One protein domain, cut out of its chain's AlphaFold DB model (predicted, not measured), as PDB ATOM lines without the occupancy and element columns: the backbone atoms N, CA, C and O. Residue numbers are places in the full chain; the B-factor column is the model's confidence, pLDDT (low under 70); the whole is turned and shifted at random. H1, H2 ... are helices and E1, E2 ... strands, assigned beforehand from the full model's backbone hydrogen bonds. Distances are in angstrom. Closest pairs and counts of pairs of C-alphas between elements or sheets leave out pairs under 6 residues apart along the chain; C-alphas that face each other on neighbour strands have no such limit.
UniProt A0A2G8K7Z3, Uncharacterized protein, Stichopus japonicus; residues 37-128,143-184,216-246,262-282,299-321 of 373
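What this domain is: This is residues 37 to 128, 143 to 184, 216 to 246, 262 to 282 and 299 to 321 of the 373 residues of an uncharacterized protein of Stichopus japonicus (UniProt A0A2G8K7Z3). Three parts follow one another along the longest axis: a four-stranded sheet, E4 E8 E7 E9, with H3 and H4 side by side over one face; a strongly twisted four-stranded sheet, E5 E6 E1 E10, with H1 on it; and a small hairpin, E2 and E3, on which H2 and H6 pack. H5 lies far out, beyond a long link. The printed part has 209 residues, in the order E1 H1 E2 E3 H2 E4 H3 E5 E6 H4 E7 E8 H5 E9 E10 H6; both larger sheets are mixed and the class is mixed, helices and strands. It is compact, with a radius of gyration of the C-alphas of 18.9 A, and spans 58 by 44 by 37 A.

How they stand to each other: In the first sheet E4, residues 100 to 102, is parallel to E8, residues 217 to 221, with N 101 and O 219 2.8 A apart. E8 is antiparallel to E7, residues 175 to 181 (N 178 and O 220, 2.8 A), and E7 is parallel to E9, residues 263 to 269 (N 179 and O 266, 2.8 A). With H3, residues 106 to 118, and H4, residues 153 to 171, on one face, the sheet makes two layers. H4 runs along E7 at a height of 8.9 A over the sheet, only just not over E9, on which 2 of its C-alphas fall. H3 and H4 touch at C-alphas 113 and 163, 6.3 A apart, opposite ways at a shallow tilt of 5 degrees. In the second sheet E5, residues 121 to 128, is antiparallel to E6, residues 143 to 148 (N 123 and O 146, 2.9 A). E6 is antiparallel to E1, residues 38 to 42 (N 39 and O 147, 2.9 A), and E1 is parallel to E10, residues 274 to 276 (N 40 and O 275, 3.0 A). H1, residues 43 to 48, lies over E1 and stands up from the sheet at 51 degrees. E2, residues 54 to 58, and E3, residues 65 to 69, form a hairpin (N 55 and O 68, 2.7 A). The closest C-alphas of E3 and H2, residues 87 to 92, are 66 and 92, 4.5 A; those of E2 and H6, residues 303 to 321, are 56 and 314, 6.2 A. H6 touches H1 with residues 306 to 310 alone, C-alphas 44 and 306 being 6.2 A apart. H5, residues 237 to 243, touches no helix. Every O i to N i+4 pair is within hydrogen-bond range in H1, H2, H3, H5 and H6, and 14 of 15 in H4.

Where its parts are: E1 begins at C-alpha 38, (56.406, 22.960, 80.305), and H6 ends at C-alpha 321, (59.047, 26.264, 46.348). H6 is 27.1 A long, H4 26.1 A, E5 21.9 A, E7 19.4 A, E9 18.9 A and H3 18.1 A.

The domain as a whole: The farthest C-alphas, of Pro 246 and Arg 320, are 63.1 A apart. Four cuts leave gaps of 8.9 A from C-alpha 128 to 143, 8.8 A from 184 to 216, 24.7 A from 246 to 262 and 22.4 A from 282 to 299. Of the links printed whole, E3 to H2 and E8 to H5 are long. The mean pLDDT of the printed part is 82.7, with 55 residues under 70, among them 56 to 75 and 299 to 319.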
ATOM      1  N   ALA A  37      53.108  20.342  81.121       93.88
ATOM      2  CA  ALA A  37      52.950  21.731  81.521       93.88
ATOM      3  C   ALA A  37      54.021  22.643  80.898       93.88
ATOM      4  O   ALA A  37      53.720  23.769  80.503       93.88
ATOM      5  N   VAL A  38      55.272  22.177  80.814       95.25
ATOM      6  CA  VAL A  38      56.406  22.960  80.305       95.25
ATOM      7  C   VAL A  38      57.346  22.067  79.506       95.25
ATOM      8  O   VAL A  38      57.798  21.044  80.011       95.25
ATOM      9  N   ARG A  39      57.676  22.500  78.291       93.94
ATOM     10  CA  ARG A  39      58.601  21.850  77.358       93.94
ATOM     11  C   ARG A  39      59.857  22.702  77.203       93.94
ATOM     12  O   ARG A  39      59.754  23.912  76.991       93.94
ATOM     13  N   ILE A  40      61.034  22.096  77.340       94.19
ATOM     14  CA  ILE A  40      62.322  22.804  77.323       94.19
ATOM     15  C   ILE A  40      63.291  22.116  76.363       94.19
ATOM     16  O   ILE A  40      63.568  20.934  76.527       94.19
ATOM     17  N   CYS A  41      63.874  22.863  75.427       92.62
ATOM     18  CA  CYS A  41      64.970  22.390  74.577       92.62
ATOM     19  C   CYS A  41      66.072  23.447  74.437       92.62
ATOM     20  O   CYS A  41      65.852  24.628  74.730       92.62
ATOM     21  N   PRO A  42      67.279  23.063  74.001       90.62
ATOM     22  CA  PRO A  42      68.294  24.012  73.586       90.62
ATOM     23  C   PRO A  42      67.791  24.902  72.456       90.62
ATOM     24  O   PRO A  42      67.129  24.450  71.523       90.62
ATOM     25  N   LEU A  43      68.154  26.181  72.503       86.69
ATOM     26  CA  LEU A  43      67.754  27.114  71.457       86.69
ATOM     27  C   LEU A  43      68.352  26.751  70.093       86.69
ATOM     28  O   LEU A  43      67.689  26.935  69.079       86.69
ATOM     29  N   SER A  44      69.575  26.217  70.062       82.25
ATOM     30  CA  SER A  44      70.189  25.714  68.829       82.25
ATOM     31  C   SER A  44      69.325  24.635  68.184       82.25
ATOM     32  O   SER A  44      69.026  24.737  67.002       82.25
ATOM     33  N   GLU A  45      68.861  23.665  68.972       86.00
ATOM     34  CA  GLU A  45      68.005  22.579  68.500       86.00
ATOM     35  C   GLU A  45      66.634  23.081  68.046       86.00
ATOM     36  O   GLU A  45      66.180  22.721  66.964       86.00
ATOM     37  N   PHE A  46      66.001  23.970  68.816       86.38
ATOM     38  CA  PHE A  46      64.738  24.599  68.414       86.38
ATOM     39  C   PHE A  46      64.843  25.273  67.046       86.38
ATOM     40  O   PHE A  46      63.929  25.230  66.227       86.38
ATOM     41  N   VAL A  47      65.980  25.911  66.805       82.06
ATOM     42  CA  VAL A  47      66.255  26.636  65.578       82.06
ATOM     43  C   VAL A  47      66.575  25.686  64.414       82.06
ATOM     44  O   VAL A  47      66.116  25.921  63.293       82.06
ATOM     45  N   THR A  48      67.333  24.612  64.652       81.50
ATOM     46  CA  THR A  48      67.671  23.625  63.614       81.50
ATOM     47  C   THR A  48      66.494  22.732  63.251       81.50
ATOM     48  O   THR A  48      66.345  22.380  62.082       81.50
ATOM     49  N   SER A  49      65.648  22.414  64.230       83.81
ATOM     50  CA  SER A  49      64.521  21.482  64.158       83.81
ATOM     51  C   SER A  49      63.217  22.213  64.468       83.81
ATOM     52  O   SER A  49      62.464  21.843  65.365       83.81
ATOM     53  N   LEU A  50      62.979  23.297  63.725       81.06
ATOM     54  CA  LEU A  50      61.836  24.177  63.925       81.06
ATOM     55  C   LEU A  50      60.506  23.384  63.881       81.06
ATOM     56  O   LEU A  50      60.279  22.708  62.871       81.06
ATOM     57  N   PRO A  51      59.654  23.458  64.927       82.56
ATOM     58  CA  PRO A  51      58.364  22.767  64.944       82.56
ATOM     59  C   PRO A  51      57.415  23.308  63.874       82.56
ATOM     60  O   PRO A  51      57.464  24.498  63.572       82.56
ATOM     61  N   ASP A  52      56.481  22.482  63.401       75.69
ATOM     62  CA  ASP A  52      55.551  22.816  62.307       75.69
ATOM     63  C   ASP A  52      54.700  24.083  62.540       75.69
ATOM     64  O   ASP A  52      54.356  24.781  61.584       75.69
ATOM     65  N   ALA A  53      54.394  24.443  63.795       72.31
ATOM     66  CA  ALA A  53      53.705  25.709  64.105       72.31
ATOM     67  C   ALA A  53      54.529  26.961  63.774       72.31
ATOM     68  O   ALA A  53      53.993  28.072  63.711       72.31
ATOM     69  N   PHE A  54      55.833  26.809  63.579       76.06
ATOM     70  CA  PHE A  54      56.740  27.891  63.262       76.06
ATOM     71  C   PHE A  54      57.205  27.746  61.814       76.06
ATOM     72  O   PHE A  54      57.619  26.692  61.348       76.06
ATOM     73  N   THR A  55      57.167  28.855  61.092       72.81
ATOM     74  CA  THR A  55      57.613  28.952  59.704       72.81
ATOM     75  C   THR A  55      58.855  29.822  59.627       72.81
ATOM     76  O   THR A  55      58.934  30.874  60.265       72.81
ATOM     77  N   CYS A  56      59.831  29.404  58.823       68.00
ATOM     78  CA  CYS A  56      60.960  30.255  58.479       68.00
ATOM     79  C   CYS A  56      60.554  31.190  57.333       68.00
ATOM     80  O   CYS A  56      60.218  30.746  56.239       68.00
ATOM     81  N   GLN A  57      60.582  32.502  57.556       67.25
ATOM     82  CA  GLN A  57      60.393  33.494  56.502       67.25
ATOM     83  C   GLN A  57      61.708  34.216  56.217       67.25
ATOM     84  O   GLN A  57      62.287  34.865  57.092       67.25
ATOM     85  N   LEU A  58      62.158  34.147  54.961       61.88
ATOM     86  CA  LEU A  58      63.214  35.017  54.452       61.88
ATOM     87  C   LEU A  58      62.603  36.370  54.085       61.88
ATOM     88  O   LEU A  58      61.726  36.441  53.218       61.88
ATOM     89  N   GLN A  59      63.081  37.458  54.688       60.75
ATOM     90  CA  GLN A  59      62.655  38.781  54.246       60.75
ATOM     91  C   GLN A  59      63.354  39.132  52.912       60.75
ATOM     92  O   GLN A  59      64.564  38.974  52.798       60.75
ATOM     93  N   PRO A  60      62.653  39.615  51.869       56.62
ATOM     94  CA  PRO A  60      63.302  39.916  50.590       56.62
ATOM     95  C   PRO A  60      64.274  41.104  50.652       56.62
ATOM     96  O   PRO A  60      65.184  41.186  49.832       56.62
ATOM     97  N   SER A  61      64.065  42.032  51.592       63.97
ATOM     98  CA  SER A  61      64.848  43.266  51.746       63.97
ATOM     99  C   SER A  61      66.088  43.114  52.629       63.97
ATOM    100  O   SER A  61      66.975  43.956  52.570       63.97
ATOM    101  N   GLU A  62      66.159  42.060  53.441       57.91
ATOM    102  CA  GLU A  62      67.316  41.742  54.277       57.91
ATOM    103  C   GLU A  62      67.522  40.224  54.259       57.91
ATOM    104  O   GLU A  62      66.569  39.510  54.564       57.91
ATOM    105  N   PRO A  63      68.725  39.706  53.948       52.25
ATOM    106  CA  PRO A  63      69.038  38.277  53.984       52.25
ATOM    107  C   PRO A  63      69.089  37.777  55.437       52.25
ATOM    108  O   PRO A  63      70.135  37.424  55.969       52.25
ATOM    109  N   ARG A  64      67.949  37.818  56.122       54.72
ATOM    110  CA  ARG A  64      67.799  37.484  57.532       54.72
ATOM    111  C   ARG A  64      66.573  36.613  57.721       54.72
ATOM    112  O   ARG A  64      65.545  36.786  57.062       54.72
ATOM    113  N   LEU A  65      66.732  35.668  58.633       50.97
ATOM    114  CA  LEU A  65      65.783  34.605  58.900       50.97
ATOM    115  C   LEU A  65      64.854  35.009  60.021       50.97
ATOM    116  O   LEU A  65      65.304  35.529  61.041       50.97
ATOM    117  N   ARG A  66      63.567  34.751  59.817       61.62
ATOM    118  CA  ARG A  66      62.519  35.016  60.794       61.62
ATOM    119  C   ARG A  66      61.805  33.714  61.095       61.62
ATOM    120  O   ARG A  66      61.264  33.110  60.178       61.62
ATOM    121  N   ALA A  67      61.779  33.303  62.353       58.59
ATOM    122  CA  ALA A  67      60.796  32.341  62.820       58.59
ATOM    123  C   ALA A  67      59.489  33.119  63.045       58.59
ATOM    124  O   ALA A  67      59.334  33.856  64.018       58.59
ATOM    125  N   SER A  68      58.573  33.018  62.088       59.00
ATOM    126  CA  SER A  68      57.213  33.536  62.220       59.00
ATOM    127  C   SER A  68      56.304  32.400  62.650       59.00
ATOM    128  O   SER A  68      56.439  31.286  62.146       59.00
ATOM    129  N   ILE A  69      55.333  32.674  63.514       62.25
ATOM    130  CA  ILE A  69      54.225  31.738  63.710       62.25
ATOM    131  C   ILE A  69      53.541  31.565  62.349       62.25
ATOM    132  O   ILE A  69      53.435  32.531  61.580       62.25
ATOM    133  N   SER A  70      53.198  30.324  62.000       56.31
ATOM    134  CA  SER A  70      52.562  30.020  60.720       56.31
ATOM    135  C   SER A  70      51.331  30.917  60.528       56.31
ATOM    136  O   SER A  70      50.467  30.963  61.404       56.31
ATOM    137  N   PRO A  71      51.201  31.628  59.393       53.03
ATOM    138  CA  PRO A  71      50.077  32.532  59.150       53.03
ATOM    139  C   PRO A  71      48.729  31.805  59.030       53.03
ATOM    140  O   PRO A  71      47.698  32.470  58.957       53.03
ATOM    141  N   ALA A  72      48.728  30.467  58.990       52.03
ATOM    142  CA  ALA A  72      47.512  29.667  59.054       52.03
ATOM    143  C   ALA A  72      46.826  29.774  60.426       52.03
ATOM    144  O   ALA A  72      45.599  29.775  60.474       52.03
ATOM    145  N   GLU A  73      47.594  29.933  61.512       58.38
ATOM    146  CA  GLU A  73      47.071  30.059  62.878       58.38
ATOM    147  C   GLU A  73      47.934  31.046  63.714       58.38
ATOM    148  O   GLU A  73      48.607  30.684  64.678       58.38
ATOM    149  N   PRO A  74      47.946  32.349  63.359       50.69
ATOM    150  CA  PRO A  74      48.804  33.370  63.982       50.69
ATOM    151  C   PRO A  74      48.424  33.699  65.439       50.69
ATOM    152  O   PRO A  74      49.012  34.578  66.067       50.69
ATOM    153  N   ASP A  75      47.411  33.028  65.980       56.72
ATOM    154  CA  ASP A  75      46.833  33.315  67.284       56.72
ATOM    155  C   ASP A  75      47.247  32.326  68.383       56.72
ATOM    156  O   ASP A  75      46.824  32.512  69.524       56.72
ATOM    157  N   ASP A  76      48.102  31.338  68.115       77.62
ATOM    158  CA  ASP A  76      48.256  30.230  69.064       77.62
ATOM    159  C   ASP A  76      49.336  30.399  70.115       77.62
ATOM    160  O   ASP A  76      49.159  29.921  71.231       77.62
ATOM    161  N   ILE A  77      50.436  31.095  69.826       87.38
ATOM    162  CA  ILE A  77      51.575  31.164  70.748       87.38
ATOM    163  C   ILE A  77      51.926  32.619  71.041       87.38
ATOM    164  O   ILE A  77      52.069  33.449  70.147       87.38
ATOM    165  N   ILE A  78      52.090  32.950  72.318       90.31
ATOM    166  CA  ILE A  78      52.549  34.272  72.742       90.31
ATOM    167  C   ILE A  78      54.063  34.222  72.941       90.31
ATOM    168  O   ILE A  78      54.558  33.557  73.849       90.31
ATOM    169  N   VAL A  79      54.804  34.971  72.124       90.75
ATOM    170  CA  VAL A  79      56.267  35.063  72.234       90.75
ATOM    171  C   VAL A  79      56.669  36.206  73.171       90.75
ATOM    172  O   VAL A  79      56.416  37.382  72.889       90.75
ATOM    173  N   CYS A  80      57.328  35.855  74.276       90.62
ATOM    174  CA  CYS A  80      57.781  36.771  75.324       90.62
ATOM    175  C   CYS A  80      59.285  36.592  75.568       90.62
ATOM    176  O   CYS A  80      59.706  35.818  76.425       90.62
ATOM    177  N   ILE A  81      60.109  37.320  74.820       88.06
ATOM    178  CA  ILE A  81      61.572  37.241  74.892       88.06
ATOM    179  C   ILE A  81      62.136  38.561  75.420       88.06
ATOM    180  O   ILE A  81      61.737  39.652  74.999       88.06
ATOM    181  N   GLU A  82      63.089  38.480  76.346       83.44
ATOM    182  CA  GLU A  82      63.744  39.651  76.923       83.44
ATOM    183  C   GLU A  82      64.460  40.480  75.844       83.44
ATOM    184  O   GLU A  82      65.334  39.994  75.134       83.44
ATOM    185  N   SER A  83      64.107  41.767  75.730       69.31
ATOM    186  CA  SER A  83      64.622  42.658  74.672       69.31
ATOM    187  C   SER A  83      66.138  42.869  74.707       69.31
ATOM    188  O   SER A  83      66.714  43.252  73.692       69.31
ATOM    189  N   ASN A  84      66.765  42.641  75.862       68.81
ATOM    190  CA  ASN A  84      68.203  42.807  76.054       68.81
ATOM    191  C   ASN A  84      68.990  41.556  75.645       68.81
ATOM    192  O   ASN A  84      70.199  41.641  75.437       68.81
ATOM    193  N   MET A  85      68.322  40.405  75.507       62.97
ATOM    194  CA  MET A  85      68.940  39.198  74.972       62.97
ATOM    195  C   MET A  85      69.038  39.330  73.457       62.97
ATOM    196  O   MET A  85      68.152  38.900  72.733       62.97
ATOM    197  N   LEU A  86      70.126  39.978  73.032       56.69
ATOM    198  CA  LEU A  86      70.627  40.126  71.666       56.69
ATOM    199  C   LEU A  86      69.624  40.730  70.666       56.69
ATOM    200  O   LEU A  86      68.557  40.195  70.382       56.69
ATOM    201  N   GLN A  87      70.035  41.804  69.986       63.06
ATOM    202  CA  GLN A  87      69.325  42.313  68.799       63.06
ATOM    203  C   GLN A  87      69.026  41.195  67.777       63.06
ATOM    204  O   GLN A  87      68.008  41.250  67.093       63.06
ATOM    205  N   ALA A  88      69.861  40.148  67.759       63.19
ATOM    206  CA  ALA A  88      69.652  38.894  67.047       63.19
ATOM    207  C   ALA A  88      68.265  38.266  67.270       63.19
ATOM    208  O   ALA A  88      67.616  37.858  66.316       63.19
ATOM    209  N   HIS A  89      67.758  38.223  68.504       64.56
ATOM    210  CA  HIS A  89      66.498  37.534  68.800       64.56
ATOM    211  C   HIS A  89      65.286  38.304  68.274       64.56
ATOM    212  O   HIS A  89      64.291  37.690  67.900       64.56
ATOM    213  N   ARG A  90      65.368  39.642  68.191       63.16
ATOM    214  CA  ARG A  90      64.333  40.455  67.526       63.16
ATOM    215  C   ARG A  90      64.257  40.174  66.026       63.16
ATOM    216  O   ARG A  90      63.200  40.372  65.439       63.16
ATOM    217  N   LEU A  91      65.361  39.734  65.417       63.88
ATOM    218  CA  LEU A  91      65.367  39.294  64.023       63.88
ATOM    219  C   LEU A  91      64.667  37.940  63.886       63.88
ATOM    220  O   LEU A  91      63.882  37.768  62.959       63.88
ATOM    221  N   VAL A  92      64.896  37.025  64.834       65.50
ATOM    222  CA  VAL A  92      64.270  35.697  64.832       65.50
ATOM    223  C   VAL A  92      62.769  35.784  65.128       65.50
ATOM    224  O   VAL A  92      61.999  35.184  64.394       65.50
ATOM    225  N   PHE A  93      62.341  36.560  66.130       71.75
ATOM    226  CA  PHE A  93      60.939  36.654  66.563       71.75
ATOM    227  C   PHE A  93      60.396  38.090  66.446       71.75
ATOM    228  O   PHE A  93      60.464  38.862  67.411       71.75
ATOM    229  N   PRO A  94      59.836  38.482  65.287       66.19
ATOM    230  CA  PRO A  94      59.351  39.845  65.066       66.19
ATOM    231  C   PRO A  94      58.113  40.187  65.909       66.19
ATOM    232  O   PRO A  94      57.902  41.347  66.253       66.19
ATOM    233  N   GLU A  95      57.320  39.180  66.280       75.44
ATOM    234  CA  GLU A  95      56.094  39.322  67.080       75.44
ATOM    235  C   GLU A  95      56.356  39.356  68.594       75.44
ATOM    236  O   GLU A  95      55.425  39.323  69.401       75.44
ATOM    237  N   ASN A  96      57.629  39.425  68.996       80.12
ATOM    238  CA  ASN A  96      58.021  39.444  70.395       80.12
ATOM    239  C   ASN A  96      57.359  40.614  71.144       80.12
ATOM    240  O   ASN A  96      57.631  41.787  70.876       80.12
ATOM    241  N   ARG A  97      56.551  40.284  72.154       84.31
ATOM    242  CA  ARG A  97      55.880  41.272  73.011       84.31
ATOM    243  C   ARG A  97      56.774  41.821  74.121       84.31
ATOM    244  O   ARG A  97      56.399  42.769  74.806       84.31
ATOM    245  N   GLY A  98      57.963  41.248  74.279       88.06
ATOM    246  CA  GLY A  98      58.861  41.532  75.383       88.06
ATOM    247  C   GLY A  98      58.396  40.890  76.690       88.06
ATOM    248  O   GLY A  98      57.298  40.355  76.810       88.06
ATOM    249  N   ARG A  99      59.255  40.974  77.707       90.69
ATOM    250  CA  ARG A  99      58.953  40.514  79.070       90.69
ATOM    251  C   ARG A  99      57.988  41.438  79.823       90.69
ATOM    252  O   ARG A  99      57.392  41.017  80.807       90.69
ATOM    253  N   ILE A 100      57.851  42.696  79.413       92.19
ATOM    254  CA  ILE A 100      57.085  43.695  80.164       92.19
ATOM    255  C   ILE A 100      55.806  44.016  79.403       92.19
ATOM    256  O   ILE A 100      55.839  44.657  78.355       92.19
ATOM    257  N   LEU A 101      54.673  43.606  79.964       94.56
ATOM    258  CA  LEU A 101      53.348  43.857  79.423       94.56
ATOM    259  C   LEU A 101      52.697  45.014  80.184       94.56
ATOM    260  O   LEU A 101      52.409  44.925  81.379       94.56
ATOM    261  N   MET A 102      52.464  46.119  79.480       95.12
ATOM    262  CA  MET A 102      51.846  47.313  80.053       95.12
ATOM    263  C   MET A 102      50.319  47.242  79.997       95.12
ATOM    264  O   MET A 102      49.740  47.002  78.939       95.12
ATOM    265  N   SER A 103      49.664  47.530  81.122       95.94
ATOM    266  CA  SER A 103      48.204  47.574  81.235       95.94
ATOM    267  C   SER A 103      47.755  48.745  82.097       95.94
ATOM    268  O   SER A 103      47.950  48.737  83.305       95.94
ATOM    269  N   ARG A 104      47.147  49.771  81.497       96.06
ATOM    270  CA  ARG A 104      46.722  50.994  82.206       96.06
ATOM    271  C   ARG A 104      45.244  51.010  82.568       96.06
ATOM    272  O   ARG A 104      44.821  51.844  83.361       96.06
ATOM    273  N   THR A 105      44.456  50.112  81.985       97.62
ATOM    274  CA  THR A 105      43.004  50.056  82.186       97.62
ATOM    275  C   THR A 105      42.556  48.646  82.544       97.62
ATOM    276  O   THR A 105      43.184  47.664  82.152       97.62
ATOM    277  N   VAL A 106      41.426  48.541  83.247       97.94
ATOM    278  CA  VAL A 106      40.794  47.256  83.592       97.94
ATOM    279  C   VAL A 106      40.544  46.407  82.338       97.94
ATOM    280  O   VAL A 106      40.819  45.210  82.333       97.94
ATOM    281  N   ASN A 107      40.106  47.030  81.239       97.75
ATOM    282  CA  ASN A 107      39.845  46.335  79.977       97.75
ATOM    283  C   ASN A 107      41.122  45.766  79.347       97.75
ATOM    284  O   ASN A 107      41.118  44.624  78.895       97.75
ATOM    285  N   GLN A 108      42.224  46.526  79.358       96.62
ATOM    286  CA  GLN A 108      43.527  46.023  78.908       96.62
ATOM    287  C   GLN A 108      43.996  44.850  79.771       96.62
ATOM    288  O   GLN A 108      44.489  43.862  79.235       96.62
ATOM    289  N   MET A 109      43.786  44.921  81.090       96.94
ATOM    290  CA  MET A 109      44.158  43.843  82.007       96.94
ATOM    291  C   MET A 109      43.357  42.568  81.732       96.94
ATOM    292  O   MET A 109      43.943  41.495  81.652       96.94
ATOM    293  N   ASN A 110      42.043  42.681  81.524       97.44
ATOM    294  CA  ASN A 110      41.194  41.542  81.168       97.44
ATOM    295  C   ASN A 110      41.575  40.945  79.805       97.44
ATOM    296  O   ASN A 110      41.626  39.726  79.668       97.44
ATOM    297  N   GLY A 111      41.891  41.788  78.816       96.31
ATOM    298  CA  GLY A 111      42.368  41.335  77.508       96.31
ATOM    299  C   GLY A 111      43.693  40.575  77.597       96.31
ATOM    300  O   GLY A 111      43.820  39.494  77.027       96.31
ATOM    301  N   LEU A 112      44.658  41.092  78.364       95.62
ATOM    302  CA  LEU A 112      45.929  40.407  78.616       95.62
ATOM    303  C   LEU A 112      45.734  39.108  79.395       95.62
ATOM    304  O   LEU A 112      46.332  38.100  79.040       95.62
ATOM    305  N   ALA A 113      44.886  39.112  80.424       96.38
ATOM    306  CA  ALA A 113      44.576  37.917  81.198       96.38
ATOM    307  C   ALA A 113      43.993  36.817  80.304       96.38
ATOM    308  O   ALA A 113      44.469  35.685  80.338       96.38
ATOM    309  N   TYR A 114      43.021  37.165  79.455       95.62
ATOM    310  CA  TYR A 114      42.442  36.234  78.492       95.62
ATOM    311  C   TYR A 114      43.507  35.670  77.548       95.62
ATOM    312  O   TYR A 114      43.594  34.458  77.389       95.62
ATOM    313  N   GLN A 115      44.354  36.522  76.964       93.75
ATOM    314  CA  GLN A 115      45.415  36.084  76.053       93.75
ATOM    315  C   GLN A 115      46.413  35.146  76.741       93.75
ATOM    316  O   GLN A 115      46.677  34.065  76.228       93.75
ATOM    317  N   LEU A 116      46.919  35.520  77.917       94.94
ATOM    318  CA  LEU A 116      47.920  34.734  78.641       94.94
ATOM    319  C   LEU A 116      47.387  33.384  79.124       94.94
ATOM    320  O   LEU A 116      48.155  32.437  79.192       94.94
ATOM    321  N   ILE A 117      46.102  33.284  79.462       95.00
ATOM    322  CA  ILE A 117      45.489  32.024  79.913       95.00
ATOM    323  C   ILE A 117      45.089  31.135  78.726       95.00
ATOM    324  O   ILE A 117      45.100  29.912  78.832       95.00
ATOM    325  N   SER A 118      44.697  31.735  77.602       91.88
ATOM    326  CA  SER A 118      44.169  30.993  76.451       91.88
ATOM    327  C   SER A 118      45.238  30.482  75.494       91.88
ATOM    328  O   SER A 118      44.907  29.672  74.630       91.88
ATOM    329  N   ARG A 119      46.489  30.939  75.613       92.00
ATOM    330  CA  ARG A 119      47.547  30.664  74.634       92.00
ATOM    331  C   ARG A 119      48.858  30.287  75.318       92.00
ATOM    332  O   ARG A 119      49.240  30.985  76.264       92.00
ATOM    333  N   PRO A 120      49.562  29.236  74.861       93.25
ATOM    334  CA  PRO A 120      50.901  28.921  75.341       93.25
ATOM    335  C   PRO A 120      51.875  30.097  75.206       93.25
ATOM    336  O   PRO A 120      51.744  30.955  74.332       93.25
ATOM    337  N   LEU A 121      52.875  30.119  76.088       94.31
ATOM    338  CA  LEU A 121      53.930  31.131  76.100       94.31
ATOM    339  C   LEU A 121      55.241  30.521  75.620       94.31
ATOM    340  O   LEU A 121      55.682  29.510  76.157       94.31
ATOM    341  N   LEU A 122      55.889  31.174  74.661       93.56
ATOM    342  CA  LEU A 122      57.249  30.858  74.245       93.56
ATOM    343  C   LEU A 122      58.214  31.884  74.836       93.56
ATOM    344  O   LEU A 122      58.045  33.093  74.653       93.56
ATOM    345  N   MET A 123      59.245  31.398  75.517       94.50
ATOM    346  CA  MET A 123      60.303  32.205  76.114       94.50
ATOM    347  C   MET A 123      61.676  31.696  75.683       94.50
ATOM    348  O   MET A 123      61.858  30.509  75.417       94.50
ATOM    349  N   VAL A 124      62.656  32.597  75.674       91.69
ATOM    350  CA  VAL A 124      64.074  32.241  75.566       91.69
ATOM    351  C   VAL A 124      64.748  32.586  76.880       91.69
ATOM    352  O   VAL A 124      64.639  33.708  77.373       91.69
ATOM    353  N   VAL A 125      65.431  31.599  77.441       93.06
ATOM    354  CA  VAL A 125      65.960  31.631  78.796       93.06
ATOM    355  C   VAL A 125      67.463  31.468  78.727       93.06
ATOM    356  O   VAL A 125      67.975  30.492  78.184       93.06
ATOM    357  N   ARG A 126      68.183  32.431  79.292       91.75
ATOM    358  CA  ARG A 126      69.630  32.354  79.446       91.75
ATOM    359  C   ARG A 126      69.940  31.636  80.740       91.75
ATOM    360  O   ARG A 126      69.493  32.030  81.814       91.75
ATOM    361  N   VAL A 127      70.753  30.606  80.639       91.94
ATOM    362  CA  VAL A 127      71.185  29.803  81.766       91.94
ATOM    363  C   VAL A 127      72.680  29.982  81.941       91.94
ATOM    364  O   VAL A 127      73.441  29.903  80.984       91.94
ATOM    365  N   MET A 128      73.101  30.211  83.178       90.19
ATOM    366  CA  MET A 128      74.500  30.251  83.572       90.19
ATOM    367  C   MET A 128      74.741  29.227  84.665       90.19
ATOM    368  O   MET A 128      74.032  29.229  85.672       90.19
ATOM    369  N   TYR A 143      71.555  28.900  76.121       89.00
ATOM    370  CA  TYR A 143      70.232  29.450  75.843       89.00
ATOM    371  C   TYR A 143      69.254  28.306  75.612       89.00
ATOM    372  O   TYR A 143      69.513  27.409  74.811       89.00
ATOM    373  N   LEU A 144      68.136  28.352  76.326       92.44
ATOM    374  CA  LEU A 144      67.059  27.379  76.240       92.44
ATOM    375  C   LEU A 144      65.818  28.044  75.657       92.44
ATOM    376  O   LEU A 144      65.497  29.182  76.007       92.44
ATOM    377  N   THR A 145      65.100  27.317  74.814       92.50
ATOM    378  CA  THR A 145      63.734  27.646  74.424       92.50
ATOM    379  C   THR A 145      62.782  26.944  75.377       92.50
ATOM    380  O   THR A 145      62.914  25.749  75.637       92.50
ATOM    381  N   VAL A 146      61.823  27.692  75.916       94.81
ATOM    382  CA  VAL A 146      60.844  27.190  76.879       94.81
ATOM    383  C   VAL A 146      59.445  27.467  76.352       94.81
ATOM    384  O   VAL A 146      59.066  28.626  76.183       94.81
ATOM    385  N   LEU A 147      58.682  26.404  76.113       94.94
ATOM    386  CA  LEU A 147      57.271  26.460  75.746       94.94
ATOM    387  C   LEU A 147      56.417  26.090  76.963       94.94
ATOM    388  O   LEU A 147      56.564  25.020  77.549       94.94
ATOM    389  N   ILE A 148      55.525  26.991  77.352       95.88
ATOM    390  CA  ILE A 148      54.736  26.906  78.579       95.88
ATOM    391  C   ILE A 148      53.269  26.727  78.201       95.88
ATOM    392  O   ILE A 148      52.673  27.621  77.598       95.88
ATOM    393  N   ASN A 149      52.669  25.615  78.619       94.94
ATOM    394  CA  ASN A 149      51.242  25.368  78.465       94.94
ATOM    395  C   ASN A 149      50.454  26.142  79.525       94.94
ATOM    396  O   ASN A 149      50.244  25.676  80.646       94.94
ATOM    397  N   THR A 150      49.989  27.335  79.188       95.56
ATOM    398  CA  THR A 150      49.229  28.174  80.127       95.56
ATOM    399  C   THR A 150      47.832  27.636  80.435       95.56
ATOM    400  O   THR A 150      47.266  28.004  81.466       95.56
ATOM    401  N   LYS A 151      47.307  26.727  79.600       94.06
ATOM    402  CA  LYS A 151      46.044  26.011  79.835       94.06
ATOM    403  C   LYS A 151      46.199  24.856  80.823       94.06
ATOM    404  O   LYS A 151      45.197  24.371  81.340       94.06
ATOM    405  N   HIS A 152      47.427  24.410  81.101       95.00
ATOM    406  CA  HIS A 152      47.651  23.316  82.038       95.00
ATOM    407  C   HIS A 152      47.176  23.723  83.450       95.00
ATOM    408  O   HIS A 152      47.620  24.763  83.951       95.00
ATOM    409  N   PRO A 153      46.336  22.926  84.147       95.12
ATOM    410  CA  PRO A 153      45.686  23.339  85.399       95.12
ATOM    411  C   PRO A 153      46.646  23.819  86.500       95.12
ATOM    412  O   PRO A 153      46.339  24.751  87.255       95.12
ATOM    413  N   SER A 154      47.837  23.210  86.584       95.31
ATOM    414  CA  SER A 154      48.855  23.614  87.561       95.31
ATOM    415  C   SER A 154      49.374  25.032  87.309       95.31
ATOM    416  O   SER A 154      49.570  25.777  88.264       95.31
ATOM    417  N   ILE A 155      49.550  25.433  86.049       96.88
ATOM    418  CA  ILE A 155      50.052  26.757  85.664       96.88
ATOM    419  C   ILE A 155      48.906  27.763  85.658       96.88
ATOM    420  O   ILE A 155      49.036  28.841  86.239       96.88
ATOM    421  N   GLN A 156      47.773  27.391  85.059       96.69
ATOM    422  CA  GLN A 156      46.605  28.250  84.886       96.69
ATOM    423  C   GLN A 156      46.138  28.854  86.213       96.69
ATOM    424  O   GLN A 156      45.961  30.066  86.316       96.69
ATOM    425  N   SER A 157      46.008  28.032  87.257       97.31
ATOM    426  CA  SER A 157      45.577  28.489  88.584       97.31
ATOM    427  C   SER A 157      46.531  29.520  89.208       97.31
ATOM    428  O   SER A 157      46.082  30.498  89.812       97.31
ATOM    429  N   GLN A 158      47.845  29.346  89.030       98.00
ATOM    430  CA  GLN A 158      48.865  30.272  89.532       98.00
ATOM    431  C   GLN A 158      48.893  31.577  88.723       98.00
ATOM    432  O   GLN A 158      48.991  32.661  89.304       98.00
ATOM    433  N   LEU A 159      48.754  31.487  87.395       97.62
ATOM    434  CA  LEU A 159      48.617  32.648  86.512       97.62
ATOM    435  C   LEU A 159      47.379  33.469  86.874       97.62
ATOM    436  O   LEU A 159      47.468  34.684  87.042       97.62
ATOM    437  N   GLU A 160      46.234  32.809  87.046       98.00
ATOM    438  CA  GLU A 160      44.989  33.460  87.436       98.00
ATOM    439  C   GLU A 160      45.101  34.193  88.773       98.00
ATOM    440  O   GLU A 160      44.582  35.302  88.884       98.00
ATOM    441  N   ASP A 161      45.761  33.618  89.786       97.69
ATOM    442  CA  ASP A 161      45.961  34.311  91.067       97.69
ATOM    443  C   ASP A 161      46.783  35.595  90.883       97.69
ATOM    444  O   ASP A 161      46.383  36.666  91.355       97.69
ATOM    445  N   GLY A 162      47.888  35.522  90.132       97.50
ATOM    446  CA  GLY A 162      48.704  36.690  89.793       97.50
ATOM    447  C   GLY A 162      47.901  37.765  89.056       97.50
ATOM    448  O   GLY A 162      47.894  38.934  89.452       97.50
ATOM    449  N   LEU A 163      47.145  37.366  88.031       97.94
ATOM    450  CA  LEU A 163      46.308  38.261  87.232       97.94
ATOM    451  C   LEU A 163      45.177  38.886  88.063       97.94
ATOM    452  O   LEU A 163      44.944  40.092  87.968       97.94
ATOM    453  N   LYS A 164      44.524  38.116  88.944       98.06
ATOM    454  CA  LYS A 164      43.492  38.608  89.877       98.06
ATOM    455  C   LYS A 164      44.058  39.617  90.877       98.06
ATOM    456  O   LYS A 164      43.347  40.537  91.279       98.06
ATOM    457  N   ARG A 165      45.318  39.482  91.308       97.69
ATOM    458  CA  ARG A 165      45.987  40.496  92.150       97.69
ATOM    459  C   ARG A 165      46.194  41.800  91.386       97.69
ATOM    460  O   ARG A 165      45.750  42.837  91.870       97.69
ATOM    461  N   GLY A 166      46.750  41.739  90.175       97.25
ATOM    462  CA  GLY A 166      46.911  42.925  89.324       97.25
ATOM    463  C   GLY A 166      45.573  43.612  89.015       97.25
ATOM    464  O   GLY A 166      45.453  44.831  89.137       97.25
ATOM    465  N   LEU A 167      44.530  42.827  88.720       97.94
ATOM    466  CA  LEU A 167      43.176  43.328  88.471       97.94
ATOM    467  C   LEU A 167      42.565  44.025  89.700       97.94
ATOM    468  O   LEU A 167      41.894  45.050  89.572       97.94
ATOM    469  N   ARG A 168      42.807  43.506  90.907       98.06
ATOM    470  CA  ARG A 168      42.378  44.170  92.148       98.06
ATOM    471  C   ARG A 168      43.109  45.495  92.350       98.06
ATOM    472  O   ARG A 168      42.450  46.499  92.612       98.06
ATOM    473  N   SER A 169      44.431  45.528  92.185       97.44
ATOM    474  CA  SER A 169      45.211  46.762  92.351       97.44
ATOM    475  C   SER A 169      44.794  47.844  91.352       97.44
ATOM    476  O   SER A 169      44.560  48.980  91.762       97.44
ATOM    477  N   ILE A 170      44.594  47.497  90.073       96.94
ATOM    478  CA  ILE A 170      44.160  48.471  89.058       96.94
ATOM    479  C   ILE A 170      42.730  48.976  89.294       96.94
ATOM    480  O   ILE A 170      42.473  50.164  89.127       96.94
ATOM    481  N   THR A 171      41.813  48.109  89.739       97.81
ATOM    482  CA  THR A 171      40.426  48.495  90.070       97.81
ATOM    483  C   THR A 171      40.386  49.458  91.257       97.81
ATOM    484  O   THR A 171      39.587  50.389  91.279       97.81
ATOM    485  N   ASN A 172      41.305  49.285  92.208       97.31
ATOM    486  CA  ASN A 172      41.472  50.178  93.352       97.31
ATOM    487  C   ASN A 172      42.250  51.465  93.017       97.31
ATOM    488  O   ASN A 172      42.561  52.237  93.924       97.31
ATOM    489  N   GLY A 173      42.615  51.690  91.749       96.56
ATOM    490  CA  GLY A 173      43.387  52.856  91.317       96.56
ATOM    491  C   GLY A 173      44.840  52.875  91.808       96.56
ATOM    492  O   GLY A 173      45.443  53.944  91.866       96.56
ATOM    493  N   ARG A 174      45.409  51.722  92.184       96.62
ATOM    494  CA  ARG A 174      46.798  51.605  92.658       96.62
ATOM    495  C   ARG A 174      47.764  51.259  91.531       96.62
ATOM    496  O   ARG A 174      47.393  50.642  90.529       96.62
ATOM    497  N   GLN A 175      49.027  51.639  91.709       97.31
ATOM    498  CA  GLN A 175      50.102  51.151  90.853       97.31
ATOM    499  C   GLN A 175      50.478  49.726  91.269       97.31
ATOM    500  O   GLN A 175      50.428  49.395  92.451       97.31
ATOM    501  N   PHE A 176      50.842  48.880  90.311       97.12
ATOM    502  CA  PHE A 176      51.211  47.494  90.581       97.12
ATOM    503  C   PHE A 176      52.264  46.982  89.601       97.12
ATOM    504  O   PHE A 176      52.374  47.459  88.465       97.12
ATOM    505  N   ALA A 177      52.984  45.948  90.022       97.06
ATOM    506  CA  ALA A 177      53.750  45.092  89.130       97.06
ATOM    507  C   ALA A 177      53.584  43.634  89.571       97.06
ATOM    508  O   ALA A 177      53.945  43.264  90.686       97.06
ATOM    509  N   VAL A 178      53.011  42.813  88.694       97.62
ATOM    510  CA  VAL A 178      52.887  41.369  88.890       97.62
ATOM    511  C   VAL A 178      53.961  40.685  88.060       97.62
ATOM    512  O   VAL A 178      53.930  40.753  86.834       97.62
ATOM    513  N   GLU A 179      54.899  40.021  88.718       97.12
ATOM    514  CA  GLU A 179      55.920  39.199  88.082       97.12
ATOM    515  C   GLU A 179      55.519  37.725  88.146       97.12
ATOM    516  O   GLU A 179      55.354  37.151  89.221       97.12
ATOM    517  N   LEU A 180      55.391  37.097  86.985       97.75
ATOM    518  CA  LEU A 180      55.206  35.663  86.825       97.75
ATOM    519  C   LEU A 180      56.587  35.056  86.569       97.75
ATOM    520  O   LEU A 180      57.154  35.225  85.489       97.75
ATOM    521  N   ASN A 181      57.160  34.416  87.584       96.88
ATOM    522  CA  ASN A 181      58.541  33.952  87.573       96.88
ATOM    523  C   ASN A 181      58.618  32.437  87.343       96.88
ATOM    524  O   ASN A 181      58.198  31.654  88.197       96.88
ATOM    525  N   PHE A 182      59.214  32.033  86.223       97.38
ATOM    526  CA  PHE A 182      59.458  30.637  85.841       97.38
ATOM    527  C   PHE A 182      60.922  30.212  86.055       97.38
ATOM    528  O   PHE A 182      61.233  29.022  85.986       97.38
ATOM    529  N   ASN A 183      61.830  31.151  86.366       95.62
ATOM    530  CA  ASN A 183      63.270  30.879  86.482       95.62
ATOM    531  C   ASN A 183      63.579  29.789  87.518       95.62
ATOM    532  O   ASN A 183      64.439  28.943  87.286       95.62
ATOM    533  N   ALA A 184      62.877  29.789  88.656       94.31
ATOM    534  CA  ALA A 184      63.115  28.826  89.733       94.31
ATOM    535  C   ALA A 184      62.783  27.382  89.319       94.31
ATOM    536  O   ALA A 184      63.522  26.456  89.650       94.31
ATOM    537  N   ALA A 216      63.297  34.034  82.007       94.62
ATOM    538  CA  ALA A 216      62.063  33.274  82.229       94.62
ATOM    539  C   ALA A 216      61.116  33.955  83.234       94.62
ATOM    540  O   ALA A 216      60.584  33.318  84.145       94.62
ATOM    541  N   SER A 217      60.941  35.268  83.129       94.88
ATOM    542  CA  SER A 217      59.907  35.979  83.883       94.88
ATOM    543  C   SER A 217      59.070  36.843  82.953       94.88
ATOM    544  O   SER A 217      59.532  37.262  81.895       94.88
ATOM    545  N   LEU A 218      57.815  37.074  83.332       95.81
ATOM    546  CA  LEU A 218      56.872  37.941  82.628       95.81
ATOM    547  C   LEU A 218      56.325  38.957  83.627       95.81
ATOM    548  O   LEU A 218      55.751  38.576  84.643       95.81
ATOM    549  N   VAL A 219      56.502  40.244  83.352       96.12
ATOM    550  CA  VAL A 219      56.085  41.333  84.240       96.12
ATOM    551  C   VAL A 219      54.886  42.044  83.634       96.12
ATOM    552  O   VAL A 219      54.967  42.579  82.534       96.12
ATOM    553  N   ILE A 220      53.781  42.095  84.367       97.12
ATOM    554  CA  ILE A 220      52.575  42.839  83.998       97.12
ATOM    555  C   ILE A 220      52.459  44.038  84.934       97.12
ATOM    556  O   ILE A 220      52.407  43.873  86.151       97.12
ATOM    557  N   THR A 221      52.425  45.253  84.396       97.31
ATOM    558  CA  THR A 221      52.442  46.476  85.218       97.31
ATOM    559  C   THR A 221      51.646  47.612  84.582       97.31
ATOM    560  O   THR A 221      51.444  47.649  83.370       97.31
ATOM    561  N   ASN A 222      51.187  48.557  85.403       96.31
ATOM    562  CA  ASN A 222      50.574  49.811  84.956       96.31
ATOM    563  C   ASN A 222      51.481  51.041  85.132       96.31
ATOM    564  O   ASN A 222      51.078  52.145  84.760       96.31
ATOM    565  N   CYS A 223      52.679  50.869  85.696       92.88
ATOM    566  CA  CYS A 223      53.622  51.949  85.971       92.88
ATOM    567  C   CYS A 223      54.990  51.671  85.336       92.88
ATOM    568  O   CYS A 223      55.271  52.148  84.238       92.88
ATOM    569  N   SER A 224      55.837  50.900  86.013       87.56
ATOM    570  CA  SER A 224      57.206  50.596  85.615       87.56
ATOM    571  C   SER A 224      57.670  49.281  86.229       87.56
ATOM    572  O   SER A 224      57.321  48.947  87.366       87.56
ATOM    573  N   GLU A 225      58.545  48.585  85.511       83.06
ATOM    574  CA  GLU A 225      59.249  47.423  86.042       83.06
ATOM    575  C   GLU A 225      60.074  47.786  87.286       83.06
ATOM    576  O   GLU A 225      60.482  48.933  87.491       83.06
ATOM    577  N   TYR A 226      60.280  46.799  88.154       84.50
ATOM    578  CA  TYR A 226      61.230  46.908  89.245       84.50
ATOM    579  C   TYR A 226      62.654  47.005  88.693       84.50
ATOM    580  O   TYR A 226      63.193  46.055  88.136       84.50
ATOM    581  N   ASN A 227      63.272  48.177  88.849       84.38
ATOM    582  CA  ASN A 227      64.654  48.374  88.449       84.38
ATOM    583  C   ASN A 227      65.597  47.638  89.416       84.38
ATOM    584  O   ASN A 227      65.824  48.084  90.544       84.38
ATOM    585  N   SER A 228      66.159  46.526  88.939       81.88
ATOM    586  CA  SER A 228      67.080  45.662  89.682       81.88
ATOM    587  C   SER A 228      68.393  46.344  90.075       81.88
ATOM    588  O   SER A 228      69.062  45.866  90.988       81.88
ATOM    589  N   LEU A 229      68.745  47.491  89.476       81.44
ATOM    590  CA  LEU A 229      69.903  48.296  89.895       81.44
ATOM    591  C   LEU A 229      69.798  48.769  91.350       81.44
ATOM    592  O   LEU A 229      70.818  48.984  92.009       81.44
ATOM    593  N   PHE A 230      68.570  48.922  91.847       84.00
ATOM    594  CA  PHE A 230      68.285  49.294  93.230       84.00
ATOM    595  C   PHE A 230      68.004  48.082  94.131       84.00
ATOM    596  O   PHE A 230      67.601  48.260  95.278       84.00
ATOM    597  N   ASP A 231      68.221  46.855  93.651       81.81
ATOM    598  CA  ASP A 231      68.219  45.675  94.509       81.81
ATOM    599  C   ASP A 231      69.642  45.316  94.910       81.81
ATOM    600  O   ASP A 231      70.462  44.890  94.098       81.81
ATOM    601  N   VAL A 232      69.914  45.443  96.204       74.62
ATOM    602  CA  VAL A 232      71.191  45.054  96.814       74.62
ATOM    603  C   VAL A 232      71.467  43.557  96.625       74.62
ATOM    604  O   VAL A 232      72.614  43.124  96.675       74.62
ATOM    605  N   ARG A 233      70.422  42.753  96.407       75.06
ATOM    606  CA  ARG A 233      70.520  41.303  96.212       75.06
ATOM    607  C   ARG A 233      70.747  40.917  94.754       75.06
ATOM    608  O   ARG A 233      71.088  39.763  94.501       75.06
ATOM    609  N   ALA A 234      70.554  41.835  93.803       74.44
ATOM    610  CA  ALA A 234      70.685  41.528  92.386       74.44
ATOM    611  C   ALA A 234      72.163  41.261  92.031       74.44
ATOM    612  O   ALA A 234      73.010  42.157  92.150       74.44
ATOM    613  N   PRO A 235      72.509  40.047  91.564       65.25
ATOM    614  CA  PRO A 235      73.888  39.722  91.250       65.25
ATOM    615  C   PRO A 235      74.268  40.404  89.932       65.25
ATOM    616  O   PRO A 235      73.721  40.081  88.873       65.25
ATOM    617  N   GLY A 236      75.186  41.366  90.017       69.19
ATOM    618  CA  GLY A 236      75.623  42.229  88.909       69.19
ATOM    619  C   GLY A 236      75.622  43.718  89.264       69.19
ATOM    620  O   GLY A 236      76.369  44.497  88.679       69.19
ATOM    621  N   CYS A 237      74.861  44.114  90.287       72.75
ATOM    622  CA  CYS A 237      74.781  45.508  90.717       72.75
ATOM    623  C   CYS A 237      75.982  45.926  91.583       72.75
ATOM    624  O   CYS A 237      76.279  47.114  91.672       72.75
ATOM    625  N   CYS A 238      76.729  44.970  92.153       75.44
ATOM    626  CA  CYS A 238      77.869  45.232  93.039       75.44
ATOM    627  C   CYS A 238      78.902  46.184  92.420       75.44
ATOM    628  O   CYS A 238      79.352  47.108  93.087       75.44
ATOM    629  N   CYS A 239      79.246  46.015  91.140       77.81
ATOM    630  CA  CYS A 239      80.225  46.877  90.475       77.81
ATOM    631  C   CYS A 239      79.720  48.322  90.351       77.81
ATOM    632  O   CYS A 239      80.447  49.256  90.674       77.81
ATOM    633  N   ILE A 240      78.457  48.515  89.955       80.50
ATOM    634  CA  ILE A 240      77.840  49.849  89.853       80.50
ATOM    635  C   ILE A 240      77.776  50.505  91.232       80.50
ATOM    636  O   ILE A 240      78.118  51.675  91.380       80.50
ATOM    637  N   TRP A 241      77.409  49.738  92.254       81.81
ATOM    638  CA  TRP A 241      77.386  50.208  93.633       81.81
ATOM    639  C   TRP A 241      78.775  50.598  94.138       81.81
ATOM    640  O   TRP A 241      78.880  51.580  94.856       81.81
ATOM    641  N   MET A 242      79.838  49.899  93.736       83.94
ATOM    642  CA  MET A 242      81.212  50.262  94.101       83.94
ATOM    643  C   MET A 242      81.645  51.594  93.473       83.94
ATOM    644  O   MET A 242      82.246  52.419  94.156       83.94
ATOM    645  N   PHE A 243      81.313  51.842  92.200       86.31
ATOM    646  CA  PHE A 243      81.695  53.082  91.509       86.31
ATOM    647  C   PHE A 243      80.789  54.276  91.834       86.31
ATOM    648  O   PHE A 243      81.240  55.419  91.818       86.31
ATOM    649  N   CYS A 244      79.517  54.027  92.145       87.69
ATOM    650  CA  CYS A 244      78.508  55.058  92.382       87.69
ATOM    651  C   CYS A 244      78.002  55.074  93.830       87.69
ATOM    652  O   CYS A 244      76.927  55.619  94.087       87.69
ATOM    653  N   LEU A 245      78.762  54.510  94.777       85.44
ATOM    654  CA  LEU A 245      78.319  54.271  96.155       85.44
ATOM    655  C   LEU A 245      77.655  55.491  96.811       85.44
ATOM    656  O   LEU A 245      76.553  55.326  97.333       85.44
ATOM    657  N   PRO A 246      78.225  56.717  96.754       88.69
ATOM    658  CA  PRO A 246      77.606  57.872  97.402       88.69
ATOM    659  C   PRO A 246      76.216  58.191  96.836       88.69
ATOM    660  O   PRO A 246      75.293  58.495  97.587       88.69
ATOM    661  N   THR A 262      54.095  53.210  96.899       94.88
ATOM    662  CA  THR A 262      53.312  53.593  95.711       94.88
ATOM    663  C   THR A 262      52.861  52.412  94.862       94.88
ATOM    664  O   THR A 262      51.805  52.504  94.238       94.88
ATOM    665  N   VAL A 263      53.624  51.318  94.854       96.56
ATOM    666  CA  VAL A 263      53.447  50.170  93.961       96.56
ATOM    667  C   VAL A 263      53.225  48.894  94.770       96.56
ATOM    668  O   VAL A 263      54.039  48.522  95.615       96.56
ATOM    669  N   ASP A 264      52.146  48.184  94.450       95.69
ATOM    670  CA  ASP A 264      51.909  46.821  94.919       95.69
ATOM    671  C   ASP A 264      52.724  45.841  94.045       95.69
ATOM    672  O   ASP A 264      52.277  45.408  92.978       95.69
ATOM    673  N   ASP A 265      53.952  45.526  94.467       95.56
ATOM    674  CA  ASP A 265      54.800  44.520  93.812       95.56
ATOM    675  C   ASP A 265      54.415  43.099  94.276       95.56
ATOM    676  O   ASP A 265      54.366  42.790  95.475       95.56
ATOM    677  N   HIS A 266      54.159  42.205  93.323       95.94
ATOM    678  CA  HIS A 266      53.762  40.822  93.575       95.94
ATOM    679  C   HIS A 266      54.506  39.859  92.656       95.94
ATOM    680  O   HIS A 266      54.295  39.868  91.450       95.94
ATOM    681  N   THR A 267      55.304  38.963  93.232       96.00
ATOM    682  CA  THR A 267      55.960  37.887  92.479       96.00
ATOM    683  C   THR A 267      55.240  36.565  92.721       96.00
ATOM    684  O   THR A 267      55.056  36.141  93.864       96.00
ATOM    685  N   VAL A 268      54.851  35.897  91.640       97.56
ATOM    686  CA  VAL A 268      54.283  34.548  91.631       97.56
ATOM    687  C   VAL A 268      55.333  33.608  91.053       97.56
ATOM    688  O   VAL A 268      55.633  33.654  89.864       97.56
ATOM    689  N   ASN A 269      55.909  32.758  91.903       97.56
ATOM    690  CA  ASN A 269      56.845  31.727  91.461       97.56
ATOM    691  C   ASN A 269      56.053  30.530  90.942       97.56
ATOM    692  O   ASN A 269      55.464  29.799  91.742       97.56
ATOM    693  N   ILE A 270      56.045  30.353  89.625       97.88
ATOM    694  CA  ILE A 270      55.286  29.295  88.968       97.88
ATOM    695  C   ILE A 270      55.950  27.949  89.239       97.88
ATOM    696  O   ILE A 270      57.154  27.773  89.042       97.88
ATOM    697  N   LYS A 271      55.144  26.996  89.700       97.25
ATOM    698  CA  LYS A 271      55.544  25.607  89.923       97.25
ATOM    699  C   LYS A 271      54.830  24.710  88.927       97.25
ATOM    700  O   LYS A 271      53.606  24.606  88.983       97.25
ATOM    701  N   ALA A 272      55.582  24.050  88.062       95.88
ATOM    702  CA  ALA A 272      55.051  23.051  87.156       95.88
ATOM    703  C   ALA A 272      56.105  21.984  86.869       95.88
ATOM    704  O   ALA A 272      57.300  22.200  87.081       95.88
ATOM    705  N   GLU A 273      55.643  20.825  86.420       94.75
ATOM    706  CA  GLU A 273      56.530  19.803  85.887       94.75
ATOM    707  C   GLU A 273      57.083  20.279  84.542       94.75
ATOM    708  O   GLU A 273      56.391  20.940  83.766       94.75
ATOM    709  N   SER A 274      58.363  20.013  84.308       94.31
ATOM    710  CA  SER A 274      59.049  20.388  83.077       94.31
ATOM    711  C   SER A 274      59.641  19.139  82.452       94.31
ATOM    712  O   SER A 274      60.301  18.363  83.146       94.31
ATOM    713  N   SER A 275      59.418  18.960  81.158       92.69
ATOM    714  CA  SER A 275      59.979  17.873  80.367       92.69
ATOM    715  C   SER A 275      60.899  18.417  79.281       92.69
ATOM    716  O   SER A 275      60.851  19.594  78.900       92.69
ATOM    717  N   TYR A 276      61.801  17.551  78.829       90.06
ATOM    718  CA  TYR A 276      62.631  17.846  77.676       90.06
ATOM    719  C   TYR A 276      61.771  17.838  76.413       90.06
ATOM    720  O   TYR A 276      60.977  16.923  76.210       90.06
ATOM    721  N   TRP A 277      61.932  18.857  75.576       87.50
ATOM    722  CA  TRP A 277      61.277  18.924  74.282       87.50
ATOM    723  C   TRP A 277      62.182  18.307  73.228       87.50
ATOM    724  O   TRP A 277      63.025  18.983  72.648       87.50
ATOM    725  N   ASP A 278      61.996  17.015  73.004       83.62
ATOM    726  CA  ASP A 278      62.736  16.295  71.982       83.62
ATOM    727  C   ASP A 278      62.216  16.661  70.589       83.62
ATOM    728  O   ASP A 278      61.100  16.293  70.218       83.62
ATOM    729  N   LEU A 279      62.999  17.440  69.843       78.31
ATOM    730  CA  LEU A 279      62.662  17.849  68.477       78.31
ATOM    731  C   LEU A 279      63.340  16.975  67.424       78.31
ATOM    732  O   LEU A 279      63.000  17.060  66.244       78.31
ATOM    733  N   GLN A 280      64.309  16.158  67.831       77.88
ATOM    734  CA  GLN A 280      65.000  15.221  66.950       77.88
ATOM    735  C   GLN A 280      64.361  13.830  66.969       77.88
ATOM    736  O   GLN A 280      64.730  12.996  66.144       77.88
ATOM    737  N   ASN A 281      63.362  13.620  67.835       78.94
ATOM    738  CA  ASN A 281      62.689  12.344  68.055       78.94
ATOM    739  C   ASN A 281      63.699  11.246  68.410       78.94
ATOM    740  O   ASN A 281      63.732  10.199  67.760       78.94
ATOM    741  N   HIS A 282      64.546  11.497  69.411       74.75
ATOM    742  CA  HIS A 282      65.421  10.461  69.943       74.75
ATOM    743  C   HIS A 282      64.590   9.258  70.407       74.75
ATOM    744  O   HIS A 282      63.480   9.393  70.928       74.75
ATOM    745  N   GLU A 299      81.591  23.710  73.423       56.75
ATOM    746  CA  GLU A 299      82.131  25.065  73.288       56.75
ATOM    747  C   GLU A 299      80.994  26.006  72.874       56.75
ATOM    748  O   GLU A 299      80.146  25.605  72.081       56.75
ATOM    749  N   ASN A 300      80.958  27.204  73.480       55.38
ATOM    750  CA  ASN A 300      79.911  28.222  73.326       55.38
ATOM    751  C   ASN A 300      79.219  28.128  71.965       55.38
ATOM    752  O   ASN A 300      79.895  28.260  70.947       55.38
ATOM    753  N   VAL A 301      77.892  27.949  71.962       53.78
ATOM    754  CA  VAL A 301      77.082  27.980  70.739       53.78
ATOM    755  C   VAL A 301      77.473  29.222  69.940       53.78
ATOM    756  O   VAL A 301      77.171  30.351  70.337       53.78
ATOM    757  N   ASP A 302      78.194  29.010  68.840       63.25
ATOM    758  CA  ASP A 302      78.560  30.088  67.943       63.25
ATOM    759  C   ASP A 302      77.278  30.504  67.234       63.25
ATOM    760  O   ASP A 302      76.732  29.788  66.395       63.25
ATOM    761  N   TRP A 303      76.760  31.669  67.602       55.38
ATOM    762  CA  TRP A 303      75.567  32.219  66.981       55.38
ATOM    763  C   TRP A 303      75.707  32.331  65.464       55.38
ATOM    764  O   TRP A 303      74.699  32.216  64.774       55.38
ATOM    765  N   ASN A 304      76.925  32.475  64.933       57.41
ATOM    766  CA  ASN A 304      77.146  32.430  63.490       57.41
ATOM    767  C   ASN A 304      76.771  31.064  62.902       57.41
ATOM    768  O   ASN A 304      76.165  31.020  61.839       57.41
ATOM    769  N   GLN A 305      77.031  29.958  63.605       59.22
ATOM    770  CA  GLN A 305      76.589  28.625  63.179       59.22
ATOM    771  C   GLN A 305      75.066  28.493  63.225       59.22
ATOM    772  O   GLN A 305      74.471  27.961  62.292       59.22
ATOM    773  N   VAL A 306      74.417  29.024  64.266       56.06
ATOM    774  CA  VAL A 306      72.945  29.044  64.360       56.06
ATOM    775  C   VAL A 306      72.341  29.829  63.188       56.06
ATOM    776  O   VAL A 306      71.387  29.372  62.554       56.06
ATOM    777  N   TYR A 307      72.929  30.979  62.848       57.84
ATOM    778  CA  TYR A 307      72.536  31.773  61.683       57.84
ATOM    779  C   TYR A 307      72.769  31.047  60.357       57.84
ATOM    780  O   TYR A 307      71.886  31.069  59.504       57.84
ATOM    781  N   GLU A 308      73.915  30.393  60.185       61.59
ATOM    782  CA  GLU A 308      74.246  29.614  58.986       61.59
ATOM    783  C   GLU A 308      73.273  28.449  58.768       61.59
ATOM    784  O   GLU A 308      72.801  28.235  57.650       61.59
ATOM    785  N   VAL A 309      72.924  27.715  59.829       58.78
ATOM    786  CA  VAL A 309      71.969  26.600  59.736       58.78
ATOM    787  C   VAL A 309      70.586  27.103  59.333       58.78
ATOM    788  O   VAL A 309      69.989  26.566  58.396       58.78
ATOM    789  N   LEU A 310      70.105  28.170  59.977       52.03
ATOM    790  CA  LEU A 310      68.861  28.820  59.577       52.03
ATOM    791  C   LEU A 310      68.918  29.252  58.104       52.03
ATOM    792  O   LEU A 310      68.007  28.943  57.333       52.03
ATOM    793  N   TRP A 311      70.003  29.916  57.694       56.06
ATOM    794  CA  TRP A 311      70.195  30.432  56.336       56.06
ATOM    795  C   TRP A 311      70.111  29.341  55.274       56.06
ATOM    796  O   TRP A 311      69.404  29.507  54.272       56.06
ATOM    797  N   ARG A 312      70.766  28.201  55.509       64.25
ATOM    798  CA  ARG A 312      70.716  27.046  54.604       64.25
ATOM    799  C   ARG A 312      69.303  26.496  54.460       64.25
ATOM    800  O   ARG A 312      68.814  26.420  53.335       64.25
ATOM    801  N   ARG A 313      68.620  26.206  55.571       56.69
ATOM    802  CA  ARG A 313      67.269  25.611  55.562       56.69
ATOM    803  C   ARG A 313      66.272  26.462  54.775       56.69
ATOM    804  O   ARG A 313      65.535  25.980  53.921       56.69
ATOM    805  N   CYS A 314      66.316  27.764  54.994       54.78
ATOM    806  CA  CYS A 314      65.388  28.697  54.369       54.78
ATOM    807  C   CYS A 314      65.752  28.949  52.878       54.78
ATOM    808  O   CYS A 314      64.886  29.232  52.042       54.78
ATOM    809  N   THR A 315      67.026  28.770  52.495       61.44
ATOM    810  CA  THR A 315      67.453  28.722  51.083       61.44
ATOM    811  C   THR A 315      66.935  27.462  50.384       61.44
ATOM    812  O   THR A 315      66.438  27.550  49.258       61.44
ATOM    813  N   GLU A 316      66.990  26.306  51.046       68.19
ATOM    814  CA  GLU A 316      66.460  25.036  50.538       68.19
ATOM    815  C   GLU A 316      64.939  25.079  50.350       68.19
ATOM    816  O   GLU A 316      64.452  24.715  49.279       68.19
ATOM    817  N   GLU A 317      64.187  25.610  51.319       64.81
ATOM    818  CA  GLU A 317      62.733  25.810  51.195       64.81
ATOM    819  C   GLU A 317      62.380  26.705  50.000       64.81
ATOM    820  O   GLU A 317      61.465  26.406  49.228       64.81
ATOM    821  N   ARG A 318      63.157  27.770  49.760       62.38
ATOM    822  CA  ARG A 318      62.974  28.644  48.592       62.38
ATOM    823  C   ARG A 318      63.269  27.927  47.275       62.38
ATOM    824  O   ARG A 318      62.585  28.179  46.279       62.38
ATOM    825  N   LEU A 319      64.296  27.078  47.241       64.75
ATOM    826  CA  LEU A 319      64.616  26.261  46.069       64.75
ATOM    827  C   LEU A 319      63.518  25.226  45.808       64.75
ATOM    828  O   LEU A 319      63.108  25.079  44.656       64.75
ATOM    829  N   ARG A 320      62.976  24.601  46.858       72.25
ATOM    830  CA  ARG A 320      61.845  23.665  46.787       72.25
ATOM    831  C   ARG A 320      60.590  24.341  46.239       72.25
ATOM    832  O   ARG A 320      60.069  23.907  45.215       72.25
ATOM    833  N   ALA A 321      60.200  25.485  46.805       66.81
ATOM    834  CA  ALA A 321      59.047  26.264  46.348       66.81
ATOM    835  C   ALA A 321      59.199  26.772  44.899       66.81
ATOM    836  O   ALA A 321      58.225  26.873  44.151       66.81
TER     837      ALA A 321